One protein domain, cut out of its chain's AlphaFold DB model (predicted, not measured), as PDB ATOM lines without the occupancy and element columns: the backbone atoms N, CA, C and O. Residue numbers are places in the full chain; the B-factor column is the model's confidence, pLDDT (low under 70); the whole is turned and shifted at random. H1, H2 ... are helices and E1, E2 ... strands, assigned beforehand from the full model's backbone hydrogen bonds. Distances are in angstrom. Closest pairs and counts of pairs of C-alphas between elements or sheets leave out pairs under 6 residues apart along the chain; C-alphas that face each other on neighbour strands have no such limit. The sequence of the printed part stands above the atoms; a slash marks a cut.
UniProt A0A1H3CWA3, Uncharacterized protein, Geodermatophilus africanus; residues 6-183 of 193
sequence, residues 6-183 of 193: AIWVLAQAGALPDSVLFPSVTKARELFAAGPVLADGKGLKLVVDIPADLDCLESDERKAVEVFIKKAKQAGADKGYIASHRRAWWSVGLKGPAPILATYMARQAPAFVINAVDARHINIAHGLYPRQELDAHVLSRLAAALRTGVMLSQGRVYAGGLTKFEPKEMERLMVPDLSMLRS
ATOM      1  N   ALA A   6     -39.820  19.529  26.081       95.88
ATOM      2  CA  ALA A   6     -40.110  20.339  27.267       95.88
ATOM      3  C   ALA A   6     -41.080  21.508  27.002       95.88
ATOM      4  O   ALA A   6     -41.670  22.026  27.941       95.88
ATOM      5  N   ILE A   7     -41.232  21.916  25.738       96.50
ATOM      6  CA  ILE A   7     -42.082  23.035  25.315       96.50
ATOM      7  C   ILE A   7     -43.381  22.510  24.706       96.50
ATOM      8  O   ILE A   7     -44.462  22.958  25.068       96.50
ATOM      9  N   TRP A   8     -43.277  21.537  23.798       97.56
ATOM     10  CA  TRP A   8     -44.419  21.057  23.014       97.56
ATOM     11  C   TRP A   8     -45.248  19.975  23.710       97.56
ATOM     12  O   TRP A   8     -46.294  19.609  23.190       97.56
ATOM     13  N   VAL A   9     -44.790  19.425  24.840       97.94
ATOM     14  CA  VAL A   9     -45.471  18.331  25.545       97.94
ATOM     15  C   VAL A   9     -45.876  18.774  26.947       97.94
ATOM     16  O   VAL A   9     -45.037  18.915  27.838       97.94
ATOM     17  N   LEU A  10     -47.179  18.928  27.157       97.69
ATOM     18  CA  LEU A  10     -47.772  19.466  28.373       97.69
ATOM     19  C   LEU A  10     -48.446  18.370  29.202       97.69
ATOM     20  O   LEU A  10     -49.001  17.407  28.673       97.69
ATOM     21  N   ALA A  11     -48.409  18.522  30.525       95.69
ATOM     22  CA  ALA A  11     -49.192  17.678  31.431       95.69
ATOM     23  C   ALA A  11     -50.671  18.107  31.499       95.69
ATOM     24  O   ALA A  11     -51.521  17.293  31.831       95.69
ATOM     25  N   GLN A  12     -50.960  19.373  31.188       93.56
ATOM     26  CA  GLN A  12     -52.287  19.988  31.226       93.56
ATOM     27  C   GLN A  12     -52.359  21.137  30.210       93.56
ATOM     28  O   GLN A  12     -51.319  21.689  29.852       93.56
ATOM     29  N   ALA A  13     -53.566  21.507  29.776       90.94
ATOM     30  CA  ALA A  13     -53.806  22.483  28.704       90.94
ATOM     31  C   ALA A  13     -53.177  23.866  28.964       90.94
ATOM     32  O   ALA A  13     -52.613  24.497  28.068       90.94
ATOM     33  N   GLY A  14     -53.219  24.328  30.218       90.50
ATOM     34  CA  GLY A  14     -52.768  25.672  30.567       90.50
ATOM     35  C   GLY A  14     -53.700  26.730  29.971       90.50
ATOM     36  O   GLY A  14     -54.896  26.693  30.226       90.50
ATOM     37  N   ALA A  15     -53.138  27.679  29.218       92.75
ATOM     38  CA  ALA A  15     -53.873  28.786  28.595       92.75
ATOM     39  C   ALA A  15     -54.067  28.619  27.076       92.75
ATOM     40  O   ALA A  15     -54.509  29.554  26.415       92.75
ATOM     41  N   LEU A  16     -53.660  27.479  26.510       97.12
ATOM     42  CA  LEU A  16     -53.870  27.186  25.094       97.12
ATOM     43  C   LEU A  16     -55.300  26.680  24.860       97.12
ATOM     44  O   LEU A  16     -55.835  26.002  25.738       97.12
ATOM     45  N   PRO A  17     -55.898  26.972  23.693       97.00
ATOM     46  CA  PRO A  17     -57.197  26.429  23.324       97.00
ATOM     47  C   PRO A  17     -57.103  24.931  23.013       97.00
ATOM     48  O   PRO A  17     -56.073  24.445  22.535       97.00
ATOM     49  N   ASP A  18     -58.200  24.205  23.233       96.19
ATOM     50  CA  ASP A  18     -58.279  22.761  22.972       96.19
ATOM     51  C   ASP A  18     -58.035  22.419  21.492       96.19
ATOM     52  O   ASP A  18     -57.519  21.347  21.179       96.19
ATOM     53  N   SER A  19     -58.311  23.358  20.578       96.31
ATOM     54  CA  SER A  19     -58.116  23.217  19.128       96.31
ATOM     55  C   SER A  19     -56.668  22.913  18.710       96.31
ATOM     56  O   SER A  19     -56.448  22.352  17.634       96.31
ATOM     57  N   VAL A  20     -55.677  23.231  19.553       97.75
ATOM     58  CA  VAL A  20     -54.247  22.965  19.301       97.75
ATOM     59  C   VAL A  20     -53.638  21.953  20.276       97.75
ATOM     60  O   VAL A  20     -52.418  21.764  20.288       97.75
ATOM     61  N   LEU A  21     -54.456  21.311  21.115       98.19
ATOM     62  CA  LEU A  21     -54.018  20.402  22.169       98.19
ATOM     63  C   LEU A  21     -54.487  18.979  21.887       98.19
ATOM     64  O   LEU A  21     -55.665  18.657  21.979       98.19
ATOM     65  N   PHE A  22     -53.535  18.091  21.610       98.06
ATOM     66  CA  PHE A  22     -53.857  16.723  21.216       98.06
ATOM     67  C   PHE A  22     -53.335  15.713  22.237       98.06
ATOM     68  O   PHE A  22     -52.110  15.588  22.388       98.06
ATOM     69  N   PRO A  23     -54.218  14.949  22.913       98.19
ATOM     70  CA  PRO A  23     -53.813  13.784  23.687       98.19
ATOM     71  C   PRO A  23     -52.937  12.877  22.832       98.19
ATOM     72  O   PRO A  23     -53.275  12.542  21.695       98.19
ATOM     73  N   SER A  24     -51.759  12.542  23.344       98.50
ATOM     74  CA  SER A  24     -50.760  11.839  22.555       98.50
ATOM     75  C   SER A  24     -50.008  10.806  23.366       98.50
ATOM     76  O   SER A  24     -49.651  11.023  24.526       98.50
ATOM     77  N   VAL A  25     -49.652   9.720  22.693       98.19
ATOM     78  CA  VAL A  25     -48.647   8.781  23.177       98.19
ATOM     79  C   VAL A  25     -47.277   9.446  23.091       98.19
ATOM     80  O   VAL A  25     -46.783   9.798  22.013       98.19
ATOM     81  N   THR A  26     -46.654   9.623  24.255       97.12
ATOM     82  CA  THR A  26     -45.350  10.278  24.418       97.12
ATOM     83  C   THR A  26     -44.277   9.353  24.968       97.12
ATOM     84  O   THR A  26     -43.090   9.683  24.906       97.12
ATOM     85  N   LYS A  27     -44.663   8.174  25.465       95.44
ATOM     86  CA  LYS A  27     -43.751   7.161  25.999       95.44
ATOM     87  C   LYS A  27     -44.175   5.772  25.543       95.44
ATOM     88  O   LYS A  27     -45.327   5.394  25.689       95.44
ATOM     89  N   ALA A  28     -43.216   4.948  25.123       94.25
ATOM     90  CA  ALA A  28     -43.491   3.571  24.698       94.25
ATOM     91  C   ALA A  28     -44.211   2.735  25.778       94.25
ATOM     92  O   ALA A  28     -45.055   1.904  25.460       94.25
ATOM     93  N   ARG A  29     -43.926   2.995  27.064       94.88
ATOM     94  CA  ARG A  29     -44.580   2.313  28.194       94.88
ATOM     95  C   ARG A  29     -46.098   2.502  28.241       94.88
ATOM     96  O   ARG A  29     -46.764   1.658  28.815       94.88
ATOM     97  N   GLU A  30     -46.621   3.594  27.680       96.88
ATOM     98  CA  GLU A  30     -48.067   3.849  27.626       96.88
ATOM     99  C   GLU A  30     -48.746   2.793  26.744       96.88
ATOM    100  O   GLU A  30     -49.767   2.237  27.130       96.88
ATOM    101  N   LEU A  31     -48.115   2.415  25.625       96.94
ATOM    102  CA  LEU A  31     -48.602   1.343  24.752       96.94
ATOM    103  C   LEU A  31     -48.426  -0.043  25.373       96.94
ATOM    104  O   LEU A  31     -49.330  -0.867  25.301       96.94
ATOM    105  N   PHE A  32     -47.289  -0.306  26.023       95.56
ATOM    106  CA  PHE A  32     -47.096  -1.584  26.717       95.56
ATOM    107  C   PHE A  32     -48.097  -1.779  27.863       95.56
ATOM    108  O   PHE A  32     -48.598  -2.884  28.041       95.56
ATOM    109  N   ALA A  33     -48.407  -0.720  28.616       95.88
ATOM    110  CA  ALA A  33     -49.381  -0.769  29.704       95.88
ATOM    111  C   ALA A  33     -50.827  -0.929  29.206       95.88
ATOM    112  O   ALA A  33     -51.631  -1.552  29.891       95.88
ATOM    113  N   ALA A  34     -51.149  -0.400  28.020       96.81
ATOM    114  CA  ALA A  34     -52.467  -0.546  27.404       96.81
ATOM    115  C   ALA A  34     -52.777  -1.989  26.961       96.81
ATOM    116  O   ALA A  34     -53.940  -2.374  26.844       96.81
ATOM    117  N   GLY A  35     -51.751  -2.805  26.700       95.69
ATOM    118  CA  GLY A  35     -51.949  -4.155  26.184       95.69
ATOM    119  C   GLY A  35     -52.571  -4.122  24.778       95.69
ATOM    120  O   GLY A  35     -52.028  -3.454  23.898       95.69
ATOM    121  N   PRO A  36     -53.674  -4.847  24.508       97.44
ATOM    122  CA  PRO A  36     -54.257  -4.901  23.166       97.44
ATOM    123  C   PRO A  36     -54.944  -3.620  22.681       97.44
ATOM    124  O   PRO A  36     -55.004  -3.394  21.470       97.44
ATOM    125  N   VAL A  37     -55.484  -2.810  23.597       98.38
ATOM    126  CA  VAL A  37     -56.324  -1.649  23.276       98.38
ATOM    127  C   VAL A  37     -55.999  -0.500  24.225       98.38
ATOM    128  O   VAL A  37     -56.088  -0.644  25.441       98.38
ATOM    129  N   LEU A  38     -55.685   0.668  23.674       98.38
ATOM    130  CA  LEU A  38     -55.637   1.923  24.413       98.38
ATOM    131  C   LEU A  38     -57.071   2.443  24.545       98.38
ATOM    132  O   LEU A  38     -57.557   3.155  23.671       98.38
ATOM    133  N   ALA A  39     -57.751   1.999  25.603       97.38
ATOM    134  CA  ALA A  39     -59.173   2.258  25.845       97.38
ATOM    135  C   ALA A  39     -59.452   3.517  26.685       97.38
ATOM    136  O   ALA A  39     -60.586   3.982  26.728       97.38
ATOM    137  N   ASP A  40     -58.435   4.061  27.357       95.19
ATOM    138  CA  ASP A  40     -58.542   5.280  28.159       95.19
ATOM    139  C   ASP A  40     -57.366   6.215  27.841       95.19
ATOM    140  O   ASP A  40     -56.210   5.793  27.782       95.19
ATOM    141  N   GLY A  41     -57.679   7.492  27.614       93.12
ATOM    142  CA  GLY A  41     -56.705   8.557  27.392       93.12
ATOM    143  C   GLY A  41     -56.172   9.167  28.692       93.12
ATOM    144  O   GLY A  41     -55.292  10.029  28.644       93.12
ATOM    145  N   LYS A  42     -56.678   8.753  29.864       92.31
ATOM    146  CA  LYS A  42     -56.200   9.248  31.162       92.31
ATOM    147  C   LYS A  42     -54.696   9.048  31.313       92.31
ATOM    148  O   LYS A  42     -54.153   7.959  31.147       92.31
ATOM    149  N   GLY A  43     -54.020  10.131  31.683       91.75
ATOM    150  CA  GLY A  43     -52.574  10.149  31.884       91.75
ATOM    151  C   GLY A  43     -51.757  10.346  30.607       91.75
ATOM    152  O   GLY A  43     -50.543  10.543  30.717       91.75
ATOM    153  N   LEU A  44     -52.385  10.361  29.422       97.56
ATOM    154  CA  LEU A  44     -51.722  10.850  28.219       97.56
ATOM    155  C   LEU A  44     -51.402  12.333  28.377       97.56
ATOM    156  O   LEU A  44     -52.165  13.116  28.945       97.56
ATOM    157  N   LYS A  45     -50.245  12.717  27.850       98.19
ATOM    158  CA  LYS A  45     -49.862  14.122  27.774       98.19
ATOM    159  C   LYS A  45     -50.517  14.776  26.569       98.19
ATOM    160  O   LYS A  45     -50.807  14.116  25.572       98.19
ATOM    161  N   LEU A  46     -50.669  16.090  26.645       98.38
ATOM    162  CA  LEU A  46     -51.099  16.900  25.516       98.38
ATOM    163  C   LEU A  46     -49.871  17.308  24.715       98.38
ATOM    164  O   LEU A  46     -48.876  17.769  25.280       98.38
ATOM    165  N   VAL A  47     -49.928  17.141  23.402       98.44
ATOM    166  CA  VAL A  47     -48.933  17.712  22.500       98.44
ATOM    167  C   VAL A  47     -49.555  18.916  21.824       98.44
ATOM    168  O   VAL A  47     -50.634  18.822  21.242       98.44
ATOM    169  N   VAL A  48     -48.855  20.041  21.929       98.31
ATOM    170  CA  VAL A  48     -49.226  21.292  21.279       98.31
ATOM    171  C   VAL A  48     -48.888  21.169  19.797       98.31
ATOM    172  O   VAL A  48     -47.716  21.017  19.445       98.31
ATOM    173  N   ASP A  49     -49.899  21.231  18.937       97.56
ATOM    174  CA  ASP A  49     -49.729  21.198  17.486       97.56
ATOM    175  C   ASP A  49     -50.482  22.360  16.846       97.56
ATOM    176  O   ASP A  49     -51.694  22.327  16.652       97.56
ATOM    177  N   ILE A  50     -49.733  23.425  16.573       97.88
ATOM    178  CA  ILE A  50     -50.264  24.687  16.064       97.88
ATOM    179  C   ILE A  50     -50.231  24.651  14.528       97.88
ATOM    180  O   ILE A  50     -49.214  24.228  13.957       97.88
ATOM    181  N   PRO A  51     -51.288  25.111  13.835       97.00
ATOM    182  CA  PRO A  51     -51.279  25.203  12.382       97.00
ATOM    183  C   PRO A  51     -50.160  26.128  11.881       97.00
ATOM    184  O   PRO A  51     -49.728  27.075  12.543       97.00
ATOM    185  N   ALA A  52     -49.636  25.822  10.693       96.75
ATOM    186  CA  ALA A  52     -48.591  26.641  10.081       96.75
ATOM    187  C   ALA A  52     -49.114  28.032   9.693       96.75
ATOM    188  O   ALA A  52     -48.363  29.003   9.760       96.75
ATOM    189  N   ASP A  53     -50.381  28.094   9.293       96.62
ATOM    190  CA  ASP A  53     -51.124  29.322   9.068       96.62
ATOM    191  C   ASP A  53     -51.945  29.641  10.323       96.62
ATOM    192  O   ASP A  53     -52.751  28.823  10.754       96.62
ATOM    193  N   LEU A  54     -51.698  30.795  10.942       97.06
ATOM    194  CA  LEU A  54     -52.413  31.215  12.151       97.06
ATOM    195  C   LEU A  54     -53.737  31.915  11.827       97.06
ATOM    196  O   LEU A  54     -54.541  32.115  12.734       97.06
ATOM    197  N   ASP A  55     -53.974  32.278  10.563       96.06
ATOM    198  CA  ASP A  55     -55.206  32.943  10.135       96.06
ATOM    199  C   ASP A  55     -56.408  31.981  10.137       96.06
ATOM    200  O   ASP A  55     -57.550  32.428  10.116       96.06
ATOM    201  N   CYS A  56     -56.172  30.666  10.229       95.50
ATOM    202  CA  CYS A  56     -57.233  29.671  10.386       95.50
ATOM    203  C   CYS A  56     -57.758  29.539  11.828       95.50
ATOM    204  O   CYS A  56     -58.634  28.711  12.072       95.50
ATOM    205  N   LEU A  57     -57.184  30.270  12.789       96.88
ATOM    206  CA  LEU A  57     -57.620  30.271  14.184       96.88
ATOM    207  C   LEU A  57     -58.566  31.439  14.453       96.88
ATOM    208  O   LEU A  57     -58.351  32.554  13.973       96.88
ATOM    209  N   GLU A  58     -59.555  31.202  15.310       96.06
ATOM    210  CA  GLU A  58     -60.430  32.259  15.813       96.06
ATOM    211  C   GLU A  58     -59.633  33.335  16.563       96.06
ATOM    212  O   GLU A  58     -58.593  33.066  17.172       96.06
ATOM    213  N   SER A  59     -60.130  34.574  16.549       94.94
ATOM    214  CA  SER A  59     -59.370  35.746  17.017       94.94
ATOM    215  C   SER A  59     -58.830  35.612  18.448       94.94
ATOM    216  O   SER A  59     -57.712  36.047  18.730       94.94
ATOM    217  N   ASP A  60     -59.598  35.015  19.360       94.81
ATOM    218  CA  ASP A  60     -59.174  34.845  20.753       94.81
ATOM    219  C   ASP A  60     -58.239  33.641  20.943       94.81
ATOM    220  O   ASP A  60     -57.258  33.740  21.687       94.81
ATOM    221  N   GLU A  61     -58.456  32.549  20.203       97.06
ATOM    222  CA  GLU A  61     -57.541  31.402  20.163       97.06
ATOM    223  C   GLU A  61     -56.166  31.807  19.630       97.06
ATOM    224  O   GLU A  61     -55.131  31.477  20.219       97.06
ATOM    225  N   ARG A  62     -56.151  32.597  18.551       97.69
ATOM    226  CA  ARG A  62     -54.934  33.122  17.937       97.69
ATOM    227  C   ARG A  62     -54.104  33.934  18.924       97.69
ATOM    228  O   ARG A  62     -52.899  33.709  19.014       97.69
ATOM    229  N   LYS A  63     -54.719  34.828  19.708       97.56
ATOM    230  CA  LYS A  63     -54.000  35.617  20.730       97.56
ATOM    231  C   LYS A  63     -53.308  34.710  21.749       97.56
ATOM    232  O   LYS A  63     -52.139  34.926  22.074       97.56
ATOM    233  N   ALA A  64     -54.004  33.685  22.247       97.38
ATOM    234  CA  ALA A  64     -53.435  32.729  23.196       97.38
ATOM    235  C   ALA A  64     -52.262  31.941  22.583       97.38
ATOM    236  O   ALA A  64     -51.203  31.796  23.205       97.38
ATOM    237  N   VAL A  65     -52.423  31.499  21.334       98.19
ATOM    238  CA  VAL A  65     -51.394  30.805  20.550       98.19
ATOM    239  C   VAL A  65     -50.169  31.690  20.302       98.19
ATOM    240  O   VAL A  65     -49.045  31.250  20.533       98.19
ATOM    241  N   GLU A  66     -50.340  32.952  19.916       98.12
ATOM    242  CA  GLU A  66     -49.236  33.894  19.691       98.12
ATOM    243  C   GLU A  66     -48.445  34.174  20.978       98.12
ATOM    244  O   GLU A  66     -47.208  34.199  20.965       98.12
ATOM    245  N   VAL A  67     -49.135  34.313  22.116       98.06
ATOM    246  CA  VAL A  67     -48.491  34.432  23.434       98.06
ATOM    247  C   VAL A  67     -47.660  33.186  23.744       98.06
ATOM    248  O   VAL A  67     -46.526  33.308  24.223       98.06
ATOM    249  N   PHE A  68     -48.185  31.993  23.462       98.12
ATOM    250  CA  PHE A  68     -47.448  30.747  23.642       98.12
ATOM    251  C   PHE A  68     -46.226  30.662  22.720       98.12
ATOM    252  O   PHE A  68     -45.127  30.388  23.203       98.12
ATOM    253  N   ILE A  69     -46.370  30.974  21.427       98.06
ATOM    254  CA  ILE A  69     -45.266  30.996  20.453       98.06
ATOM    255  C   ILE A  69     -44.167  31.961  20.911       98.06
ATOM    256  O   ILE A  69     -42.986  31.610  20.888       98.06
ATOM    257  N   LYS A  70     -44.523  33.157  21.395       98.25
ATOM    258  CA  LYS A  70     -43.551  34.125  21.927       98.25
ATOM    259  C   LYS A  70     -42.765  33.551  23.110       98.25
ATOM    260  O   LYS A  70     -41.539  33.676  23.136       98.25
ATOM    261  N   LYS A  71     -43.441  32.890  24.057       97.81
ATOM    262  CA  LYS A  71     -42.796  32.222  25.203       97.81
ATOM    263  C   LYS A  71     -41.903  31.062  24.754       97.81
ATOM    264  O   LYS A  71     -40.768  30.955  25.211       97.81
ATOM    265  N   ALA A  72     -42.371  30.238  23.817       97.19
ATOM    266  CA  ALA A  72     -41.595  29.142  23.236       97.19
ATOM    267  C   ALA A  72     -40.315  29.655  22.555       97.19
ATOM    268  O   ALA A  72     -39.240  29.088  22.745       97.19
ATOM    269  N   LYS A  73     -40.402  30.776  21.830       97.50
ATOM    270  CA  LYS A  73     -39.250  31.437  21.206       97.50
ATOM    271  C   LYS A  73     -38.252  31.961  22.238       97.50
ATOM    272  O   LYS A  73     -37.051  31.760  22.097       97.50
ATOM    273  N   GLN A  74     -38.732  32.600  23.307       97.75
ATOM    274  CA  GLN A  74     -37.876  33.054  24.412       97.75
ATOM    275  C   GLN A  74     -37.148  31.885  25.093       97.75
ATOM    276  O   GLN A  74     -35.989  32.027  25.473       97.75
ATOM    277  N   ALA A  75     -37.792  30.719  25.172       96.44
ATOM    278  CA  ALA A  75     -37.191  29.470  25.637       96.44
ATOM    279  C   ALA A  75     -36.292  28.775  24.587       96.44
ATOM    280  O   ALA A  75     -35.752  27.703  24.853       96.44
ATOM    281  N   GLY A  76     -36.114  29.366  23.400       96.38
ATOM    282  CA  GLY A  76     -35.216  28.885  22.351       96.38
ATOM    283  C   GLY A  76     -35.757  27.738  21.495       96.38
ATOM    284  O   GLY A  76     -34.964  27.068  20.831       96.38
ATOM    285  N   ALA A  77     -37.074  27.492  21.479       95.69
ATOM    286  CA  ALA A  77     -37.660  26.403  20.687       95.69
ATOM    287  C   ALA A  77     -37.410  26.545  19.175       95.69
ATOM    288  O   ALA A  77     -37.382  25.543  18.465       95.69
ATOM    289  N   ASP A  78     -37.222  27.776  18.695       96.62
ATOM    290  CA  ASP A  78     -36.957  28.124  17.297       96.62
ATOM    291  C   ASP A  78     -35.518  27.824  16.854       96.62
ATOM    292  O   ASP A  78     -35.242  27.754  15.659       96.62
ATOM    293  N   LYS A  79     -34.598  27.609  17.801       94.31
ATOM    294  CA  LYS A  79     -33.164  27.418  17.522       94.31
ATOM    295  C   LYS A  79     -32.768  25.960  17.285       94.31
ATOM    296  O   LYS A  79     -31.637  25.687  16.891       94.31
ATOM    297  N   GLY A  80     -33.659  25.010  17.572       91.25
ATOM    298  CA  GLY A  80     -33.378  23.582  17.420       91.25
ATOM    299  C   GLY A  80     -33.295  23.148  15.954       91.25
ATOM    300  O   GLY A  80     -33.974  23.708  15.098       91.25
ATOM    301  N   TYR A  81     -32.537  22.081  15.672       93.19
ATOM    302  CA  TYR A  81     -32.365  21.538  14.313       93.19
ATOM    303  C   TYR A  81     -33.698  21.283  13.589       93.19
ATOM    304  O   TYR A  81     -33.865  21.653  12.436       93.19
ATOM    305  N   ILE A  82     -34.682  20.686  14.265       92.19
ATOM    306  CA  ILE A  82     -35.996  20.432  13.651       92.19
ATOM    307  C   ILE A  82     -36.730  21.741  13.341       92.19
ATOM    308  O   ILE A  82     -37.360  21.855  12.294       92.19
ATOM    309  N   ALA A  83     -36.647  22.723  14.237       93.12
ATOM    310  CA  ALA A  83     -37.307  24.011  14.076       93.12
ATOM    311  C   ALA A  83     -36.711  24.810  12.906       93.12
ATOM    312  O   ALA A  83     -37.470  25.376  12.124       93.12
ATOM    313  N   SER A  84     -35.385  24.776  12.726       92.19
ATOM    314  CA  SER A  84     -34.701  25.479  11.630       92.19
ATOM    315  C   SER A  84     -35.012  24.924  10.236       92.19
ATOM    316  O   SER A  84     -34.826  25.627   9.249       92.19
ATOM    317  N   HIS A  85     -35.505  23.684  10.144       92.94
ATOM    318  CA  HIS A  85     -35.895  23.044   8.881       92.94
ATOM    319  C   HIS A  85     -37.399  23.149   8.586       92.94
ATOM    320  O   HIS A  85     -37.872  22.636   7.573       92.94
ATOM    321  N   ARG A  86     -38.182  23.795   9.458       93.06
ATOM    322  CA  ARG A  86     -39.615  24.020   9.247       93.06
ATOM    323  C   ARG A  86     -39.860  25.412   8.684       93.06
ATOM    324  O   ARG A  86     -39.315  26.390   9.180       93.06
ATOM    325  N   ARG A  87     -40.791  25.512   7.730       92.00
ATOM    326  CA  ARG A  87     -41.298  26.806   7.240       92.00
ATOM    327  C   ARG A  87     -41.951  27.624   8.362       92.00
ATOM    328  O   ARG A  87     -41.681  28.807   8.501       92.00
ATOM    329  N   ALA A  88     -42.791  26.971   9.164       96.19
ATOM    330  CA  ALA A  88     -43.375  27.517  10.384       96.19
ATOM    331  C   ALA A  88     -42.786  26.750  11.572       96.19
ATOM    332  O   ALA A  88     -43.212  25.633  11.868       96.19
ATOM    333  N   TRP A  89     -41.764  27.312  12.221       96.62
ATOM    334  CA  TRP A  89     -40.982  26.607  13.247       96.62
ATOM    335  C   TRP A  89     -41.829  26.105  14.431       96.62
ATOM    336  O   TRP A  89     -41.495  25.082  15.035       96.62
ATOM    337  N   TRP A  90     -42.945  26.788  14.715       96.81
ATOM    338  CA  TRP A  90     -43.905  26.454  15.770       96.81
ATOM    339  C   TRP A  90     -44.847  25.290  15.438       96.81
ATOM    340  O   TRP A  90     -45.446  24.724  16.349       96.81
ATOM    341  N   SER A  91     -45.005  24.922  14.165       96.81
ATOM    342  CA  SER A  91     -45.929  23.857  13.769       96.81
ATOM    343  C   SER A  91     -45.245  22.501  13.923       96.81
ATOM    344  O   SER A  91     -44.240  22.217  13.263       96.81
ATOM    345  N   VAL A  92     -45.744  21.661  14.838       95.50
ATOM    346  CA  VAL A  92     -45.150  20.346  15.115       95.50
ATOM    347  C   VAL A  92     -45.441  19.376  13.969       95.50
ATOM    348  O   VAL A  92     -44.550  18.598  13.600       95.50
ATOM    349  N   GLY A  93     -46.647  19.465  13.405       94.81
ATOM    350  CA  GLY A  93     -47.142  18.656  12.303       94.81
ATOM    351  C   GLY A  93     -47.429  17.227  12.745       94.81
ATOM    352  O   GLY A  93     -46.832  16.287  12.212       94.81
ATOM    353  N   LEU A  94     -48.278  17.043  13.761       95.75
ATOM    354  CA  LEU A  94     -48.707  15.701  14.144       95.75
ATOM    355  C   LEU A  94     -49.600  15.120  13.050       95.75
ATOM    356  O   LEU A  94     -50.486  15.783  12.517       95.75
ATOM    357  N   LYS A  95     -49.397  13.837  12.748       95.75
ATOM    358  CA  LYS A  95     -50.377  13.105  11.951       95.75
ATOM    359  C   LYS A  95     -51.656  12.911  12.765       95.75
ATOM    360  O   LYS A  95     -51.611  12.864  13.996       95.75
ATOM    361  N   GLY A  96     -52.778  12.770  12.058       97.06
ATOM    362  CA  GLY A  96     -54.043  12.364  12.666       97.06
ATOM    363  C   GLY A  96     -53.913  11.036  13.427       97.06
ATOM    364  O   GLY A  96     -52.936  10.304  13.221       97.06
ATOM    365  N   PRO A  97     -54.866  10.725  14.318       97.94
ATOM    366  CA  PRO A  97     -54.827   9.501  15.108       97.94
ATOM    367  C   PRO A  97     -54.747   8.272  14.203       97.94
ATOM    368  O   PRO A  97     -55.481   8.146  13.224       97.94
ATOM    369  N   ALA A  98     -53.802   7.382  14.500       98.19
ATOM    370  CA  ALA A  98     -53.694   6.111  13.798       98.19
ATOM    371  C   ALA A  98     -54.611   5.080  14.466       98.19
ATOM    372  O   ALA A  98     -54.597   5.023  15.697       98.19
ATOM    373  N   PRO A  99     -55.334   4.233  13.712       98.19
ATOM    374  CA  PRO A  99     -56.182   3.190  14.293       98.19
ATOM    375  C   PRO A  99     -55.379   2.113  15.037       98.19
ATOM    376  O   PRO A  99     -55.865   1.540  16.011       98.19
ATOM    377  N   ILE A 100     -54.138   1.851  14.609       98.38
ATOM    378  CA  ILE A 100     -53.198   0.973  15.313       98.38
ATOM    379  C   ILE A 100     -51.911   1.753  15.587       98.38
ATOM    380  O   ILE A 100     -51.310   2.333  14.679       98.38
ATOM    381  N   LEU A 101     -51.473   1.731  16.843       98.44
ATOM    382  CA  LEU A 101     -50.205   2.289  17.296       98.44
ATOM    383  C   LEU A 101     -49.216   1.159  17.567       98.44
ATOM    384  O   LEU A 101     -49.567   0.158  18.196       98.44
ATOM    385  N   ALA A 102     -47.972   1.337  17.129       97.88
ATOM    386  CA  ALA A 102     -46.905   0.376  17.368       97.88
ATOM    387  C   ALA A 102     -45.670   1.021  17.988       97.88
ATOM    388  O   ALA A 102     -45.244   2.094  17.570       97.88
ATOM    389  N   THR A 103     -45.054   0.389  18.986       96.25
ATOM    390  CA  THR A 103     -43.837   0.950  19.597       96.25
ATOM    391  C   THR A 103     -42.673   0.911  18.614       96.25
ATOM    392  O   THR A 103     -42.377  -0.132  18.043       96.25
ATOM    393  N   TYR A 104     -41.970   2.033  18.466       91.31
ATOM    394  CA  TYR A 104     -40.863   2.165  17.514       91.31
ATOM    395  C   TYR A 104     -39.560   1.509  17.996       91.31
ATOM    396  O   TYR A 104     -38.809   0.945  17.202       91.31
ATOM    397  N   MET A 105     -39.274   1.582  19.300       88.75
ATOM    398  CA  MET A 105     -38.073   0.991  19.892       88.75
ATOM    399  C   MET A 105     -38.348   0.445  21.288       88.75
ATOM    400  O   MET A 105     -38.973   1.115  22.115       88.75
ATOM    401  N   ALA A 106     -37.859  -0.762  21.549       84.00
ATOM    402  CA  ALA A 106     -37.967  -1.432  22.836       84.00
ATOM    403  C   ALA A 106     -36.899  -2.528  22.970       84.00
ATOM    404  O   ALA A 106     -36.209  -2.881  22.017       84.00
ATOM    405  N   ARG A 107     -36.761  -3.079  24.177       85.75
ATOM    406  CA  ARG A 107     -35.946  -4.282  24.440       85.75
ATOM    407  C   ARG A 107     -36.768  -5.578  24.333       85.75
ATOM    408  O   ARG A 107     -36.381  -6.601  24.876       85.75
ATOM    409  N   GLN A 108     -37.927  -5.502  23.689       86.12
ATOM    410  CA  GLN A 108     -38.871  -6.593  23.455       86.12
ATOM    411  C   GLN A 108     -39.589  -6.349  22.125       86.12
ATOM    412  O   GLN A 108     -39.429  -5.272  21.540       86.12
ATOM    413  N   ALA A 109     -40.342  -7.341  21.640       87.31
ATOM    414  CA  ALA A 109     -41.108  -7.207  20.404       87.31
ATOM    415  C   ALA A 109     -42.041  -5.979  20.461       87.31
ATOM    416  O   ALA A 109     -42.482  -5.597  21.555       87.31
ATOM    417  N   PRO A 110     -42.329  -5.330  19.319       92.81
ATOM    418  CA  PRO A 110     -43.192  -4.161  19.309       92.81
ATOM    419  C   PRO A 110     -44.566  -4.469  19.903       92.81
ATOM    420  O   PRO A 110     -45.182  -5.484  19.578       92.81
ATOM    421  N   ALA A 111     -45.081  -3.571  20.742       95.94
ATOM    422  CA  ALA A 111     -46.508  -3.588  21.028       95.94
ATOM    423  C   ALA A 111     -47.266  -3.166  19.767       95.94
ATOM    424  O   ALA A 111     -46.818  -2.256  19.073       95.94
ATOM    425  N   PHE A 112     -48.420  -3.787  19.528       97.81
ATOM    426  CA  PHE A 112     -49.416  -3.372  18.540       97.81
ATOM    427  C   PHE A 112     -50.747  -3.193  19.259       97.81
ATOM    428  O   PHE A 112     -51.297  -4.154  19.816       97.81
ATOM    429  N   VAL A 113     -51.224  -1.951  19.281       98.38
ATOM    430  CA  VAL A 113     -52.306  -1.495  20.157       98.38
ATOM    431  C   VAL A 113     -53.381  -0.813  19.324       98.38
ATOM    432  O   VAL A 113     -53.073   0.095  18.552       98.38
ATOM    433  N   ILE A 114     -54.637  -1.224  19.497       98.69
ATOM    434  CA  ILE A 114     -55.787  -0.512  18.927       98.69
ATOM    435  C   ILE A 114     -55.947   0.822  19.655       98.69
ATOM    436  O   ILE A 114     -55.985   0.859  20.885       98.69
ATOM    437  N   ASN A 115     -56.045   1.913  18.907       98.56
ATOM    438  CA  ASN A 115     -56.231   3.250  19.452       98.56
ATOM    439  C   ASN A 115     -57.723   3.591  19.510       98.56
ATOM    440  O   ASN A 115     -58.298   3.997  18.506       98.56
ATOM    441  N   ALA A 116     -58.350   3.410  20.672       98.06
ATOM    442  CA  ALA A 116     -59.783   3.660  20.848       98.06
ATOM    443  C   ALA A 116     -60.096   5.067  21.394       98.06
ATOM    444  O   ALA A 116     -61.246   5.364  21.696       98.06
ATOM    445  N   VAL A 117     -59.075   5.915  21.557       97.75
ATOM    446  CA  VAL A 117     -59.181   7.233  22.213       97.75
ATOM    447  C   VAL A 117     -58.672   8.375  21.337       97.75
ATOM    448  O   VAL A 117     -58.374   9.453  21.843       97.75
ATOM    449  N   ASP A 118     -58.500   8.118  20.039       97.69
ATOM    450  CA  ASP A 118     -57.998   9.085  19.059       97.69
ATOM    451  C   ASP A 118     -56.692   9.776  19.482       97.69
ATOM    452  O   ASP A 118     -56.412  10.929  19.138       97.69
ATOM    453  N   ALA A 119     -55.834   9.048  20.207       98.38
ATOM    454  CA  ALA A 119     -54.540   9.570  20.606       98.38
ATOM    455  C   ALA A 119     -53.656   9.767  19.371       98.38
ATOM    456  O   ALA A 119     -53.507   8.875  18.527       98.38
ATOM    457  N   ARG A 120     -53.000  10.921  19.285       98.25
ATOM    458  CA  ARG A 120     -51.881  11.109  18.356       98.25
ATOM    459  C   ARG A 120     -50.615  10.501  18.957       98.25
ATOM    460  O   ARG A 120     -50.623   9.893  20.028       98.25
ATOM    461  N   HIS A 121     -49.488  10.643  18.277       98.00
ATOM    462  CA  HIS A 121     -48.215  10.186  18.817       98.00
ATOM    463  C   HIS A 121     -47.061  11.072  18.362       98.00
ATOM    464  O   HIS A 121     -47.057  11.633  17.263       98.00
ATOM    465  N   ILE A 122     -46.039  11.173  19.210       96.50
ATOM    466  CA  ILE A 122     -44.742  11.723  18.802       96.50
ATOM    467  C   ILE A 122     -43.855  10.605  18.234       96.50
ATOM    468  O   ILE A 122     -44.294   9.470  18.045       96.50
ATOM    469  N   ASN A 123     -42.581  10.914  17.966       93.50
ATOM    470  CA  ASN A 123     -41.599   9.959  17.437       93.50
ATOM    471  C   ASN A 123     -41.120   8.949  18.505       93.50
ATOM    472  O   ASN A 123     -39.937   8.871  18.827       93.50
ATOM    473  N   ILE A 124     -42.077   8.250  19.108       93.81
ATOM    474  CA  ILE A 124     -41.915   7.150  20.064       93.81
ATOM    475  C   ILE A 124     -42.684   5.898  19.610       93.81
ATOM    476  O   ILE A 124     -42.436   4.795  20.096       93.81
ATOM    477  N   ALA A 125     -43.608   6.083  18.668       96.50
ATOM    478  CA  ALA A 125     -44.458   5.066  18.091       96.50
ATOM    479  C   ALA A 125     -44.613   5.310  16.586       96.50
ATOM    480  O   ALA A 125     -44.399   6.424  16.096       96.50
ATOM    481  N   HIS A 126     -45.012   4.258  15.885       97.25
ATOM    482  CA  HIS A 126     -45.570   4.303  14.546       97.25
ATOM    483  C   HIS A 126     -47.085   4.339  14.619       97.25
ATOM    484  O   HIS A 126     -47.685   3.696  15.480       97.25
ATOM    485  N   GLY A 127     -47.681   5.041  13.665       97.38
ATOM    486  CA  GLY A 127     -49.088   4.912  13.336       97.38
ATOM    487  C   GLY A 127     -49.235   4.062  12.083       97.38
ATOM    488  O   GLY A 127     -48.586   4.341  11.072       97.38
ATOM    489  N   LEU A 128     -50.067   3.025  12.143       97.00
ATOM    490  CA  LEU A 128     -50.425   2.215  10.985       97.00
ATOM    491  C   LEU A 128     -51.752   2.741  10.439       97.00
ATOM    492  O   LEU A 128     -52.766   2.713  11.135       97.00
ATOM    493  N   TYR A 129     -51.730   3.221   9.197       96.19
ATOM    494  CA  TYR A 129     -52.878   3.829   8.527       96.19
ATOM    495  C   TYR A 129     -53.308   2.943   7.353       96.19
ATOM    496  O   TYR A 129     -52.569   2.851   6.366       96.19
ATOM    497  N   PRO A 130     -54.472   2.280   7.439       94.50
ATOM    498  CA  PRO A 130     -55.046   1.579   6.305       94.50
ATOM    499  C   PRO A 130     -55.231   2.512   5.103       94.50
ATOM    500  O   PRO A 130     -55.613   3.668   5.254       94.50
ATOM    501  N   ARG A 131     -54.967   2.004   3.894       94.06
ATOM    502  CA  ARG A 131     -55.205   2.742   2.635       94.06
ATOM    503  C   ARG A 131     -56.657   2.674   2.156       94.06
ATOM    504  O   ARG A 131     -57.024   3.370   1.219       94.06
ATOM    505  N   GLN A 132     -57.445   1.811   2.780       93.69
ATOM    506  CA  GLN A 132     -58.876   1.641   2.578       93.69
ATOM    507  C   GLN A 132     -59.536   1.574   3.951       93.69
ATOM    508  O   GLN A 132     -58.870   1.231   4.931       93.69
ATOM    509  N   GLU A 133     -60.830   1.851   4.025       91.56
ATOM    510  CA  GLU A 133     -61.567   1.669   5.270       91.56
ATOM    511  C   GLU A 133     -61.550   0.195   5.692       91.56
ATOM    512  O   GLU A 133     -61.805  -0.712   4.892       91.56
ATOM    513  N   LEU A 134     -61.205  -0.035   6.957       95.81
ATOM    514  CA  LEU A 134     -61.254  -1.334   7.613       95.81
ATOM    515  C   LEU A 134     -62.151  -1.188   8.838       95.81
ATOM    516  O   LEU A 134     -61.987  -0.247   9.613       95.81
ATOM    517  N   ASP A 135     -63.084  -2.117   9.006       96.12
ATOM    518  CA  ASP A 135     -63.931  -2.150  10.192       96.12
ATOM    519  C   ASP A 135     -63.139  -2.558  11.451       96.12
ATOM    520  O   ASP A 135     -61.982  -2.997  11.404       96.12
ATOM    521  N   ALA A 136     -63.783  -2.408  12.609       96.00
ATOM    522  CA  ALA A 136     -63.179  -2.710  13.902       96.00
ATOM    523  C   ALA A 136     -62.758  -4.184  14.044       96.00
ATOM    524  O   ALA A 136     -61.768  -4.476  14.720       96.00
ATOM    525  N   HIS A 137     -63.473  -5.112  13.399       96.25
ATOM    526  CA  HIS A 137     -63.157  -6.542  13.432       96.25
ATOM    527  C   HIS A 137     -61.846  -6.822  12.696       96.25
ATOM    528  O   HIS A 137     -60.923  -7.407  13.269       96.25
ATOM    529  N   VAL A 138     -61.712  -6.312  11.471       97.38
ATOM    530  CA  VAL A 138     -60.503  -6.450  10.653       97.38
ATOM    531  C   VAL A 138     -59.299  -5.783  11.323       97.38
ATOM    532  O   VAL A 138     -58.226  -6.384  11.384       97.38
ATOM    533  N   LEU A 139     -59.464  -4.575  11.877       97.62
ATOM    534  CA  LEU A 139     -58.395  -3.875  12.602       97.62
ATOM    535  C   LEU A 139     -57.922  -4.658  13.831       97.62
ATOM    536  O   LEU A 139     -56.717  -4.824  14.030       97.62
ATOM    537  N   SER A 140     -58.860  -5.164  14.634       96.56
ATOM    538  CA  SER A 140     -58.557  -5.970  15.820       96.56
ATOM    539  C   SER A 140     -57.775  -7.231  15.452       96.56
ATOM    540  O   SER A 140     -56.736  -7.524  16.053       96.56
ATOM    541  N   ARG A 141     -58.209  -7.939  14.403       96.50
ATOM    542  CA  ARG A 141     -57.537  -9.151  13.920       96.50
ATOM    543  C   ARG A 141     -56.157  -8.870  13.334       96.50
ATOM    544  O   ARG A 141     -55.228  -9.622  13.617       96.50
ATOM    545  N   LEU A 142     -55.987  -7.763  12.611       96.56
ATOM    546  CA  LEU A 142     -54.677  -7.325  12.124       96.56
ATOM    547  C   LEU A 142     -53.723  -7.019  13.285       96.56
ATOM    548  O   LEU A 142     -52.593  -7.504  13.301       96.56
ATOM    549  N   ALA A 143     -54.175  -6.255  14.284       96.62
ATOM    550  CA  ALA A 143     -53.367  -5.934  15.459       96.62
ATOM    551  C   ALA A 143     -52.989  -7.191  16.260       96.62
ATOM    552  O   ALA A 143     -51.865  -7.290  16.753       96.62
ATOM    553  N   ALA A 144     -53.904  -8.159  16.375       95.50
ATOM    554  CA  ALA A 144     -53.633  -9.442  17.016       95.50
ATOM    555  C   ALA A 144     -52.577 -10.250  16.250       95.50
ATOM    556  O   ALA A 144     -51.597 -10.677  16.859       95.50
ATOM    557  N   ALA A 145     -52.730 -10.387  14.928       94.62
ATOM    558  CA  ALA A 145     -51.781 -11.106  14.080       94.62
ATOM    559  C   ALA A 145     -50.375 -10.489  14.133       94.62
ATOM    560  O   ALA A 145     -49.393 -11.208  14.283       94.62
ATOM    561  N   LEU A 146     -50.275  -9.156  14.095       94.94
ATOM    562  CA  LEU A 146     -49.003  -8.445  14.248       94.94
ATOM    563  C   LEU A 146     -48.372  -8.685  15.627       94.94
ATOM    564  O   LEU A 146     -47.171  -8.917  15.731       94.94
ATOM    565  N   ARG A 147     -49.166  -8.682  16.701       93.12
ATOM    566  CA  ARG A 147     -48.654  -8.921  18.059       93.12
ATOM    567  C   ARG A 147     -48.051 -10.315  18.226       93.12
ATOM    568  O   ARG A 147     -47.098 -10.463  18.984       93.12
ATOM    569  N   THR A 148     -48.612 -11.321  17.560       90.19
ATOM    570  CA  THR A 148     -48.151 -12.714  17.668       90.19
ATOM    571  C   THR A 148     -47.119 -13.096  16.612       90.19
ATOM    572  O   THR A 148     -46.291 -13.961  16.869       90.19
ATOM    573  N   GLY A 149     -47.173 -12.481  15.429       87.75
ATOM    574  CA  GLY A 149     -46.326 -12.824  14.284       87.75
ATOM    575  C   GLY A 149     -45.013 -12.046  14.207       87.75
ATOM    576  O   GLY A 149     -44.116 -12.450  13.472       87.75
ATOM    577  N   VAL A 150     -44.874 -10.941  14.946       87.75
ATOM    578  CA  VAL A 150     -43.669 -10.102  14.889       87.75
ATOM    579  C   VAL A 150     -42.655 -10.529  15.945       87.75
ATOM    580  O   VAL A 150     -42.884 -10.420  17.151       87.75
ATOM    581  N   MET A 151     -41.487 -10.961  15.485       84.62
ATOM    582  CA  MET A 151     -40.359 -11.349  16.324       84.62
ATOM    583  C   MET A 151     -39.357 -10.205  16.472       84.62
ATOM    584  O   MET A 151     -39.102  -9.453  15.535       84.62
ATOM    585  N   LEU A 152     -38.701 -10.119  17.634       82.56
ATOM    586  CA  LEU A 152     -37.677  -9.102  17.909       82.56
ATOM    587  C   LEU A 152     -36.543  -9.091  16.865       82.56
ATOM    588  O   LEU A 152     -36.041  -8.026  16.522       82.56
ATOM    589  N   SER A 153     -36.174 -10.261  16.336       80.88
ATOM    590  CA  SER A 153     -35.131 -10.439  15.314       80.88
ATOM    591  C   SER A 153     -35.432  -9.756  13.977       80.88
ATOM    592  O   SER A 153     -34.514  -9.554  13.188       80.88
ATOM    593  N   GLN A 154     -36.689  -9.383  13.716       82.88
ATOM    594  CA  GLN A 154     -37.082  -8.645  12.512       82.88
ATOM    595  C   GLN A 154     -36.787  -7.139  12.619       82.88
ATOM    596  O   GLN A 154     -36.878  -6.417  11.627       82.88
ATOM    597  N   GLY A 155     -36.431  -6.661  13.813       82.62
ATOM    598  CA  GLY A 155     -35.962  -5.301  14.043       82.62
ATOM    599  C   GLY A 155     -34.441  -5.189  13.946       82.62
ATOM    600  O   GLY A 155     -33.711  -6.179  13.920       82.62
ATOM    601  N   ARG A 156     -33.931  -3.955  13.941       86.12
ATOM    602  CA  ARG A 156     -32.483  -3.708  13.972       86.12
ATOM    603  C   ARG A 156     -32.006  -3.507  15.404       86.12
ATOM    604  O   ARG A 156     -32.502  -2.623  16.107       86.12
ATOM    605  N   VAL A 157     -31.045  -4.325  15.825       85.62
ATOM    606  CA  VAL A 157     -30.443  -4.266  17.163       85.62
ATOM    607  C   VAL A 157     -29.367  -3.185  17.202       85.62
ATOM    608  O   VAL A 157     -28.475  -3.140  16.358       85.62
ATOM    609  N   TYR A 158     -29.445  -2.329  18.213       82.31
ATOM    610  CA  TYR A 158     -28.430  -1.339  18.555       82.31
ATOM    611  C   TYR A 158     -27.750  -1.718  19.879       82.31
ATOM    612  O   TYR A 158     -28.162  -2.652  20.576       82.31
ATOM    613  N   ALA A 159     -26.699  -0.981  20.242       77.12
ATOM    614  CA  ALA A 159     -25.977  -1.187  21.495       77.12
ATOM    615  C   ALA A 159     -26.928  -1.238  22.712       77.12
ATOM    616  O   ALA A 159     -27.885  -0.468  22.813       77.12
ATOM    617  N   GLY A 160     -26.658  -2.155  23.646       75.06
ATOM    618  CA  GLY A 160     -27.448  -2.309  24.875       75.06
ATOM    619  C   GLY A 160     -28.796  -3.022  24.704       75.06
ATOM    620  O   GLY A 160     -29.701  -2.811  25.517       75.06
ATOM    621  N   GLY A 161     -28.952  -3.828  23.645       79.12
ATOM    622  CA  GLY A 161     -30.139  -4.665  23.410       79.12
ATOM    623  C   GLY A 161     -31.392  -3.882  23.013       79.12
ATOM    624  O   GLY A 161     -32.495  -4.425  23.020       79.12
ATOM    625  N   LEU A 162     -31.245  -2.593  22.692       84.50
ATOM    626  CA  LEU A 162     -32.339  -1.780  22.183       84.50
ATOM    627  C   LEU A 162     -32.585  -2.163  20.727       84.50
ATOM    628  O   LEU A 162     -31.735  -1.937  19.867       84.50
ATOM    629  N   THR A 163     -33.757  -2.720  20.453       87.50
ATOM    630  CA  THR A 163     -34.168  -3.037  19.091       87.50
ATOM    631  C   THR A 163     -35.098  -1.955  18.588       87.50
ATOM    632  O   THR A 163     -35.981  -1.478  19.307       87.50
ATOM    633  N   LYS A 164     -34.881  -1.549  17.345       89.94
ATOM    634  CA  LYS A 164     -35.648  -0.505  16.690       89.94
ATOM    635  C   LYS A 164     -36.288  -1.067  15.433       89.94
ATOM    636  O   LYS A 164     -35.605  -1.639  14.585       89.94
ATOM    637  N   PHE A 165     -37.591  -0.875  15.327       91.69
ATOM    638  CA  PHE A 165     -38.347  -1.127  14.116       91.69
ATOM    639  C   PHE A 165     -38.509   0.220  13.440       91.69
ATOM    640  O   PHE A 165     -39.280   1.052  13.902       91.69
ATOM    641  N   GLU A 166     -37.723   0.506  12.411       91.69
ATOM    642  CA  GLU A 166     -37.928   1.701  11.599       91.69
ATOM    643  C   GLU A 166     -39.036   1.467  10.563       91.69
ATOM    644  O   GLU A 166     -39.498   0.334  10.416       91.69
ATOM    645  N   PRO A 167     -39.478   2.504   9.826       90.75
ATOM    646  CA  PRO A 167     -40.511   2.340   8.803       90.75
ATOM    647  C   PRO A 167     -40.233   1.176   7.841       90.75
ATOM    648  O   PRO A 167     -41.130   0.389   7.580       90.75
ATOM    649  N   LYS A 168     -38.976   0.981   7.420       91.00
ATOM    650  CA  LYS A 168     -38.588  -0.130   6.536       91.00
ATOM    651  C   LYS A 168     -38.759  -1.515   7.165       91.00
ATOM    652  O   LYS A 168     -39.068  -2.460   6.451       91.00
ATOM    653  N   GLU A 169     -38.529  -1.661   8.469       91.81
ATOM    654  CA  GLU A 169     -38.794  -2.925   9.168       91.81
ATOM    655  C   GLU A 169     -40.300  -3.146   9.315       91.81
ATOM    656  O   GLU A 169     -40.773  -4.248   9.067       91.81
ATOM    657  N   MET A 170     -41.056  -2.092   9.637       93.06
ATOM    658  CA  MET A 170     -42.520  -2.152   9.729       93.06
ATOM    659  C   MET A 170     -43.172  -2.519   8.387       93.06
ATOM    660  O   MET A 170     -44.122  -3.290   8.355       93.06
ATOM    661  N   GLU A 171     -42.649  -1.995   7.277       91.56
ATOM    662  CA  GLU A 171     -43.127  -2.267   5.913       91.56
ATOM    663  C   GLU A 171     -42.889  -3.712   5.454       91.56
ATOM    664  O   GLU A 171     -43.551  -4.172   4.529       91.56
ATOM    665  N   ARG A 172     -41.946  -4.427   6.078       91.06
ATOM    666  CA  ARG A 172     -41.605  -5.821   5.746       91.06
ATOM    667  C   ARG A 172     -42.356  -6.844   6.588       91.06
ATOM    668  O   ARG A 172     -42.164  -8.041   6.386       91.06
ATOM    669  N   LEU A 173     -43.146  -6.395   7.560       90.75
ATOM    670  CA  LEU A 173     -43.908  -7.300   8.404       90.75
ATOM    671  C   LEU A 173     -44.943  -8.025   7.552       90.75
ATOM    672  O   LEU A 173     -45.723  -7.402   6.832       90.75
ATOM    673  N   MET A 174     -44.953  -9.348   7.667       90.38
ATOM    674  CA  MET A 174     -45.992 -10.150   7.050       90.38
ATOM    675  C   MET A 174     -47.315  -9.893   7.764       90.38
ATOM    676  O   MET A 174     -47.383  -9.879   8.996       90.38
ATOM    677  N   VAL A 175     -48.370  -9.689   6.983       91.44
ATOM    678  CA  VAL A 175     -49.731  -9.507   7.483       91.44
ATOM    679  C   VAL A 175     -50.661 -10.481   6.770       91.44
ATOM    680  O   VAL A 175     -50.453 -10.744   5.583       91.44
ATOM    681  N   PRO A 176     -51.684 -11.018   7.454       92.19
ATOM    682  CA  PRO A 176     -52.690 -11.839   6.795       92.19
ATOM    683  C   PRO A 176     -53.416 -11.045   5.707       92.19
ATOM    684  O   PRO A 176     -53.593  -9.827   5.823       92.19
ATOM    685  N   ASP A 177     -53.861 -11.737   4.663       92.31
ATOM    686  CA  ASP A 177     -54.663 -11.107   3.621       92.31
ATOM    687  C   ASP A 177     -56.029 -10.633   4.150       92.31
ATOM    688  O   ASP A 177     -56.516 -11.031   5.214       92.31
ATOM    689  N   LEU A 178     -56.674  -9.748   3.389       93.12
ATOM    690  CA  LEU A 178     -57.942  -9.149   3.801       93.12
ATOM    691  C   LEU A 178     -59.085 -10.164   3.918       93.12
ATOM    692  O   LEU A 178     -59.950  -9.976   4.769       93.12
ATOM    693  N   SER A 179     -59.122 -11.211   3.089       93.88
ATOM    694  CA  SER A 179     -60.140 -12.265   3.198       93.88
ATOM    695  C   SER A 179     -60.002 -13.028   4.510       93.88
ATOM    696  O   SER A 179     -60.989 -13.198   5.228       93.88
ATOM    697  N   MET A 180     -58.773 -13.398   4.868       94.06
ATOM    698  CA  MET A 180     -58.441 -14.038   6.128       94.06
ATOM    699  C   MET A 180     -58.794 -13.145   7.299       94.06
ATOM    700  O   MET A 180     -59.352 -13.668   8.247       94.06
ATOM    701  N   LEU A 181     -58.531 -11.832   7.250       95.00
ATOM    702  CA  LEU A 181     -58.881 -10.897   8.330       95.00
ATOM    703  C   LEU A 181     -60.389 -10.626   8.446       95.00
ATOM    704  O   LEU A 181     -60.878 -10.362   9.545       95.00
ATOM    705  N   ARG A 182     -61.135 -10.704   7.341       95.56
ATOM    706  CA  ARG A 182     -62.599 -10.545   7.323       95.56
ATOM    707  C   ARG A 182     -63.348 -11.787   7.786       95.56
ATOM    708  O   ARG A 182     -64.494 -11.666   8.207       95.56
ATOM    709  N   SER A 183     -62.731 -12.966   7.707       93.44
ATOM    710  CA  SER A 183     -63.357 -14.201   8.184       93.44
ATOM    711  C   SER A 183     -63.576 -14.177   9.709       93.44
ATOM    712  O   SER A 183     -63.245 -13.215  10.404       93.44
TER     713      SER A 183
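This is residues 6 to 183 of the 193 residues of an uncharacterized protein of Geodermatophilus africanus (UniProt A0A1H3CWA3). Two lobes stand end to end: one is a small sheet, E4 E3 E5, between H4 on one face and H1 on the other, with H5 grazing the sheet and H6 packed on H4; the other holds the long helix H2 and short H3 at the far end. The two-stranded ribbon E1 E2 lies between the lobes. The printed part has 178 residues, with six named helices and five named strands in the order E1 H1 E2 H2 H3 E3 E4 E5 H4 H5 H6; both sheets are antiparallel. The class is mixed, helices and strands, with under half of the residues in named elements. The whole is compact, with a radius of gyration of the C-alphas of 18.2 A and spans of 51 by 39 by 28 A.

In the larger sheet, E3 is residues 100 to 103, 10.3 A long, E4 residues 112 to 115 and E5 residues 125 to 128. H4, residues 136 to 149, is 19.7 A long, and H1, residues 28 to 34, is 10.2 A. E1 is residues 21 to 25, 12.8 A long, from C-alpha 21 at (-54.018, 20.402, 22.169), and E2 residues 45 to 48. H2, residues 59 to 74, is 22.9 A long. H3 is residues 81 to 84, H5 residues 167 to 171, and H6 residues 178 to 182, ending with C-alpha 182 at (-62.599, -10.545, 7.323).

E3 is the inner strand, antiparallel to E4, with N 101 and O 113 at 2.9 A, and to E5, with N 126 and O 102 at 2.8 A. E3 and E4 form a hairpin. H4 and H1 are on opposite faces of this sheet, in three layers, a sheet with helices on both faces. H4 runs along the strands, over E4, at a height over the sheet of 8.4 A; the closest C-alphas, Phe 112 and Arg 147, are 5.6 A apart. H1, at a height of 8.5 A, runs slantwise to the strands, at 37 degrees to E3 on the local plane. H5 only grazes the sheet. H6 touches residues 137 to 142 of H4; the closest C-alphas, Val 138 and Leu 181, are 5.3 A apart. E1 and E2 are antiparallel, with N 24 and O 45 at 2.9 A. Residues 120 to 121 pair in parallel with residues 24 to 25 of E1. H2 and H3 are apart. Every O i to N i+4 pair is within hydrogen-bond range in H1, H2, H4, H5 and H6; H3 is too short for one.

The C-alphas farthest apart, of Gln 74 and Ser 183, are 56.1 A apart. The printed part has no cut. The long links are H3 to E3 and H4 to H5. The mean pLDDT of the printed part is 94.4, and no printed residue is under 70.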